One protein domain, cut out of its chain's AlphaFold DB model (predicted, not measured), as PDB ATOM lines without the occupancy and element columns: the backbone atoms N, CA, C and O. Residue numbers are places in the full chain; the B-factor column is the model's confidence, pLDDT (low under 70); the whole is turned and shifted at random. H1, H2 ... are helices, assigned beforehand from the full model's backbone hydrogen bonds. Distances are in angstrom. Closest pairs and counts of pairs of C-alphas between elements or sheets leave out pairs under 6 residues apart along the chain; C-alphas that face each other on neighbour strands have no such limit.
ATOM      1  N   ASN A   2     178.308 213.977 172.248       72.69
ATOM      2  CA  ASN A   2     177.738 212.974 173.170       72.69
ATOM      3  C   ASN A   2     176.251 212.654 172.924       72.69
ATOM      4  O   ASN A   2     175.821 211.538 173.195       72.69
ATOM      5  N   ALA A   3     175.481 213.593 172.364       72.69
ATOM      6  CA  ALA A   3     174.046 213.408 172.135       72.69
ATOM      7  C   ALA A   3     173.737 212.308 171.102       72.69
ATOM      8  O   ALA A   3     172.836 211.503 171.301       72.69
ATOM      9  N   THR A   4     174.529 212.216 170.029       79.62
ATOM     10  CA  THR A   4     174.346 211.198 168.982       79.62
ATOM     11  C   THR A   4     174.673 209.787 169.472       79.62
ATOM     12  O   THR A   4     173.978 208.841 169.113       79.62
ATOM     13  N   LYS A   5     175.676 209.635 170.350       81.69
ATOM     14  CA  LYS A   5     175.984 208.352 171.003       81.69
ATOM     15  C   LYS A   5     174.868 207.899 171.947       81.69
ATOM     16  O   LYS A   5     174.527 206.723 171.936       81.69
ATOM     17  N   ALA A   6     174.277 208.819 172.710       82.50
ATOM     18  CA  ALA A   6     173.180 208.498 173.622       82.50
ATOM     19  C   ALA A   6     171.930 207.995 172.877       82.50
ATOM     20  O   ALA A   6     171.330 207.004 173.283       82.50
ATOM     21  N   VAL A   7     171.576 208.625 171.750       84.81
ATOM     22  CA  VAL A   7     170.430 208.206 170.924       84.81
ATOM     23  C   VAL A   7     170.651 206.824 170.307       84.81
ATOM     24  O   VAL A   7     169.751 205.988 170.350       84.81
ATOM     25  N   LEU A   8     171.848 206.556 169.778       84.44
ATOM     26  CA  LEU A   8     172.181 205.241 169.218       84.44
ATOM     27  C   LEU A   8     172.136 204.145 170.285       84.44
ATOM     28  O   LEU A   8     171.541 203.095 170.057       84.44
ATOM     29  N   GLN A   9     172.677 204.418 171.473       84.94
ATOM     30  CA  GLN A   9     172.646 203.480 172.594       84.94
ATOM     31  C   GLN A   9     171.213 203.208 173.078       84.94
ATOM     32  O   GLN A   9     170.866 202.075 173.416       84.94
ATOM     33  N   GLN A  10     170.349 204.224 173.055       83.25
ATOM     34  CA  GLN A  10     168.936 204.061 173.374       83.25
ATOM     35  C   GLN A  10     168.204 203.233 172.309       83.25
ATOM     36  O   GLN A  10     167.495 202.295 172.670       83.25
ATOM     37  N   MET A  11     168.413 203.504 171.016       83.06
ATOM     38  CA  MET A  11     167.841 202.693 169.930       83.06
ATOM     39  C   MET A  11     168.284 201.232 170.009       83.06
ATOM     40  O   MET A  11     167.453 200.341 169.853       83.06
ATOM     41  N   GLU A  12     169.559 200.982 170.290       80.81
ATOM     42  CA  GLU A  12     170.102 199.630 170.411       80.81
ATOM     43  C   GLU A  12     169.500 198.890 171.612       80.81
ATOM     44  O   GLU A  12     169.069 197.747 171.477       80.81
ATOM     45  N   SER A  13     169.338 199.565 172.756       79.62
ATOM     46  CA  SER A  13     168.658 198.984 173.924       79.62
ATOM     47  C   SER A  13     167.193 198.632 173.639       79.62
ATOM     48  O   SER A  13     166.723 197.555 174.010       79.62
ATOM     49  N   VAL A  14     166.476 199.494 172.909       79.38
ATOM     50  CA  VAL A  14     165.081 199.257 172.517       79.38
ATOM     51  C   VAL A  14     165.002 198.107 171.517       79.38
ATOM     52  O   VAL A  14     164.132 197.246 171.643       79.38
ATOM     53  N   TYR A  15     165.919 198.039 170.558       78.69
ATOM     54  CA  TYR A  15     165.978 196.961 169.576       78.69
ATOM     55  C   TYR A  15     166.237 195.601 170.239       78.69
ATOM     56  O   TYR A  15     165.491 194.651 170.006       78.69
ATOM     57  N   GLN A  16     167.203 195.531 171.160       75.56
ATOM     58  CA  GLN A  16     167.491 194.316 171.928       75.56
ATOM     59  C   GLN A  16     166.318 193.909 172.834       75.56
ATOM     60  O   GLN A  16     165.987 192.725 172.927       75.56
ATOM     61  N   SER A  17     165.615 194.873 173.439       70.19
ATOM     62  CA  SER A  17     164.408 194.596 174.237       70.19
ATOM     63  C   SER A  17     163.253 194.020 173.407       70.19
ATOM     64  O   SER A  17     162.471 193.219 173.908       70.19
ATOM     65  N   ARG A  18     163.162 194.378 172.118       70.50
ATOM     66  CA  ARG A  18     162.131 193.865 171.202       70.50
ATOM     67  C   ARG A  18     162.456 192.468 170.679       70.50
ATOM     68  O   ARG A  18     161.541 191.675 170.507       70.50
ATOM     69  N   ILE A  19     163.733 192.157 170.460       74.56
ATOM     70  CA  ILE A  19     164.175 190.823 170.011       74.56
ATOM     71  C   ILE A  19     164.057 189.786 171.132       74.56
ATOM     72  O   ILE A  19     163.775 188.620 170.874       74.56
ATOM     73  N   THR A  20     164.241 190.206 172.381       77.69
ATOM     74  CA  THR A  20     164.169 189.325 173.558       77.69
ATOM     75  C   THR A  20     162.750 189.136 174.097       77.69
ATOM     76  O   THR A  20     162.545 188.393 175.060       77.69
ATOM     77  N   LEU A  21     161.752 189.783 173.488       78.12
ATOM     78  CA  LEU A  21     160.369 189.714 173.936       78.12
ATOM     79  C   LEU A  21     159.768 188.348 173.578       78.12
ATOM     80  O   LEU A  21     159.472 188.053 172.423       78.12
ATOM     81  N   THR A  22     159.573 187.502 174.587       83.38
ATOM     82  CA  THR A  22     158.909 186.206 174.406       83.38
ATOM     83  C   THR A  22     157.398 186.341 174.586       83.38
ATOM     84  O   THR A  22     156.926 187.155 175.384       83.38
ATOM     85  N   TRP A  23     156.620 185.515 173.882       82.88
ATOM     86  CA  TRP A  23     155.158 185.506 174.000       82.88
ATOM     87  C   TRP A  23     154.639 185.403 175.452       82.88
ATOM     88  O   TRP A  23     153.728 186.156 175.795       82.88
ATOM     89  N   PRO A  24     155.225 184.584 176.353       83.38
ATOM     90  CA  PRO A  24     154.820 184.547 177.761       83.38
ATOM     91  C   PRO A  24     154.928 185.899 178.486       83.38
ATOM     92  O   PRO A  24     154.060 186.249 179.289       83.38
ATOM     93  N   THR A  25     155.962 186.690 178.192       83.56
ATOM     94  CA  THR A  25     156.166 188.022 178.785       83.56
ATOM     95  C   THR A  25     155.114 189.014 178.290       83.56
ATOM     96  O   THR A  25     154.577 189.798 179.067       83.56
ATOM     97  N   VAL A  26     154.768 188.939 177.005       82.12
ATOM     98  CA  VAL A  26     153.714 189.764 176.394       82.12
ATOM     99  C   VAL A  26     152.342 189.383 176.941       82.12
ATOM    100  O   VAL A  26     151.567 190.247 177.339       82.12
ATOM    101  N   HIS A  27     152.055 188.085 177.023       82.12
ATOM    102  CA  HIS A  27     150.790 187.564 177.528       82.12
ATOM    103  C   HIS A  27     150.550 187.970 178.989       82.12
ATOM    104  O   HIS A  27     149.455 188.397 179.342       82.12
ATOM    105  N   THR A  28     151.580 187.894 179.837       82.69
ATOM    106  CA  THR A  28     151.493 188.329 181.242       82.69
ATOM    107  C   THR A  28     151.339 189.844 181.375       82.69
ATOM    108  O   THR A  28     150.514 190.294 182.167       82.69
ATOM    109  N   GLN A  29     152.045 190.645 180.570       84.62
ATOM    110  CA  GLN A  29     151.840 192.097 180.532       84.62
ATOM    111  C   GLN A  29     150.412 192.469 180.109       84.62
ATOM    112  O   GLN A  29     149.777 193.283 180.777       84.62
ATOM    113  N   LEU A  30     149.870 191.856 179.053       82.00
ATOM    114  CA  LEU A  30     148.502 192.128 178.598       82.00
ATOM    115  C   LEU A  30     147.448 191.658 179.610       82.00
ATOM    116  O   LEU A  30     146.471 192.373 179.842       82.00
ATOM    117  N   ALA A  31     147.670 190.515 180.263       81.50
ATOM    118  CA  ALA A  31     146.802 190.034 181.336       81.50
ATOM    119  C   ALA A  31     146.769 191.013 182.523       81.50
ATOM    120  O   ALA A  31     145.692 191.298 183.048       81.50
ATOM    121  N   ASN A  32     147.917 191.594 182.889       83.94
ATOM    122  CA  ASN A  32     148.014 192.620 183.935       83.94
ATOM    123  C   ASN A  32     147.296 193.926 183.554       83.94
ATOM    124  O   ASN A  32     146.790 194.624 184.428       83.94
ATOM    125  N   HIS A  33     147.203 194.236 182.259       83.25
ATOM    126  CA  HIS A  33     146.421 195.357 181.727       83.25
ATOM    127  C   HIS A  33     144.918 195.044 181.565       83.25
ATOM    128  O   HIS A  33     144.180 195.856 181.010       83.25
ATOM    129  N   GLY A  34     144.446 193.889 182.050       83.62
ATOM    130  CA  GLY A  34     143.034 193.496 182.019       83.62
ATOM    131  C   GLY A  34     142.601 192.768 180.745       83.62
ATOM    132  O   GLY A  34     141.441 192.370 180.630       83.62
ATOM    133  N   VAL A  35     143.513 192.525 179.799       79.38
ATOM    134  CA  VAL A  35     143.215 191.794 178.561       79.38
ATOM    135  C   VAL A  35     143.531 190.313 178.772       79.38
ATOM    136  O   VAL A  35     144.608 189.829 178.445       79.38
ATOM    137  N   GLN A  36     142.588 189.578 179.363       78.62
ATOM    138  CA  GLN A  36     142.786 188.161 179.716       78.62
ATOM    139  C   GLN A  36     142.596 187.196 178.534       78.62
ATOM    140  O   GLN A  36     143.132 186.094 178.539       78.62
ATOM    141  N   ASN A  37     141.852 187.608 177.502       83.19
ATOM    142  CA  ASN A  37     141.405 186.735 176.410       83.19
ATOM    143  C   ASN A  37     142.049 187.077 175.056       83.19
ATOM    144  O   ASN A  37     141.417 186.918 174.013       83.19
ATOM    145  N   VAL A  38     143.298 187.551 175.054       84.75
ATOM    146  CA  VAL A  38     144.016 187.963 173.829       84.75
ATOM    147  C   VAL A  38     144.049 186.845 172.791       84.75
ATOM    148  O   VAL A  38     143.808 187.090 171.616       84.75
ATOM    149  N   LEU A  39     144.295 185.608 173.227       85.44
ATOM    150  CA  LEU A  39     144.324 184.449 172.336       85.44
ATOM    151  C   LEU A  39     142.962 184.203 171.689       85.44
ATOM    152  O   LEU A  39     142.882 184.052 170.481       85.44
ATOM    153  N   ARG A  40     141.879 184.289 172.465       85.94
ATOM    154  CA  ARG A  40     140.521 184.126 171.940       85.94
ATOM    155  C   ARG A  40     140.131 185.246 170.975       85.94
ATOM    156  O   ARG A  40     139.371 185.010 170.042       85.94
ATOM    157  N   LEU A  41     140.639 186.458 171.196       86.81
ATOM    158  CA  LEU A  41     140.479 187.573 170.265       86.81
ATOM    159  C   LEU A  41     141.237 187.315 168.959       86.81
ATOM    160  O   LEU A  41     140.684 187.545 167.889       86.81
ATOM    161  N   LEU A  42     142.471 186.814 169.035       87.50
ATOM    162  CA  LEU A  42     143.246 186.429 167.856       87.50
ATOM    163  C   LEU A  42     142.572 185.288 167.095       87.50
ATOM    164  O   LEU A  42     142.441 185.385 165.881       87.50
ATOM    165  N   ASP A  43     142.072 184.272 167.793       89.94
ATOM    166  CA  ASP A  43     141.318 183.174 167.185       89.94
ATOM    167  C   ASP A  43     140.077 183.703 166.451       89.94
ATOM    168  O   ASP A  43     139.840 183.343 165.304       89.94
ATOM    169  N   LEU A  44     139.322 184.625 167.065       89.00
ATOM    170  CA  LEU A  44     138.177 185.278 166.421       89.00
ATOM    171  C   LEU A  44     138.582 186.081 165.181       89.00
ATOM    172  O   LEU A  44     137.893 186.015 164.166       89.00
ATOM    173  N   ILE A  45     139.692 186.819 165.251       88.44
ATOM    174  CA  ILE A  45     140.214 187.583 164.113       88.44
ATOM    175  C   ILE A  45     140.614 186.638 162.974       88.44
ATOM    176  O   ILE A  45     140.300 186.908 161.817       88.44
ATOM    177  N   LEU A  46     141.254 185.514 163.297       87.00
ATOM    178  CA  LEU A  46     141.669 184.492 162.335       87.00
ATOM    179  C   LEU A  46     140.491 183.697 161.756       87.00
ATOM    180  O   LEU A  46     140.611 183.145 160.665       87.00
ATOM    181  N   CYS A  47     139.353 183.646 162.451       85.12
ATOM    182  CA  CYS A  47     138.121 183.071 161.915       85.12
ATOM    183  C   CYS A  47     137.460 183.951 160.846       85.12
ATOM    184  O   CYS A  47     136.614 183.445 160.106       85.12
ATOM    185  N   PHE A  48     137.802 185.243 160.742       81.44
ATOM    186  CA  PHE A  48     137.263 186.067 159.666       81.44
ATOM    187  C   PHE A  48     137.929 185.707 158.337       81.44
ATOM    188  O   PHE A  48     139.158 185.664 158.245       81.44
ATOM    189  N   PRO A  49     137.140 185.470 157.277       79.38
ATOM    190  CA  PRO A  49     137.710 185.257 155.963       79.38
ATOM    191  C   PRO A  49     138.457 186.533 155.532       79.38
ATOM    192  O   PRO A  49     137.913 187.632 155.656       79.38
TER     193      PRO A  49
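What this domain is: This is residues 2 to 49 of the 194 residues of an uncharacterized protein of Crassostrea gigas (UniProt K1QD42). An open zigzag of three helices with no shared core: the long H1 sticks out as an arm, and the shorter H2 and H3 follow at the other end, turned steeply to each other. The printed part has 48 residues, with H1, H2 and H3 in that order and no named strand; its class is all helix. It is extended, with a radius of gyration of the C-alphas of 16.5 A, and spans 50 by 27 by 15 A.

How they stand to each other: H1, residues 2 to 19, is apart from H2, residues 23 to 32, and from H3, residues 38 to 47. H2 and H3 are close but not clearly touching; their closest C-alphas, of His 27 and Val 38, are 7.7 A apart. They run opposite ways at a steep tilt of 69 degrees, only just short of about perpendicular. In H1, H2 and H3 every O i to N i+4 pair is within hydrogen-bond range.

Where its parts are: H1 begins at C-alpha 2 (177.738, 212.974, 173.170) and is 26.2 A long. H2 and H3 are each 14.2 A long; H3 ends at C-alpha 47 (138.121, 183.071, 161.915).

The domain as a whole: The C-alphas farthest apart, of Asn 2 and Pro 49, are 51.6 A apart. The printed part has no cut, both links are tight, and no printed residue is under 70 in pLDDT.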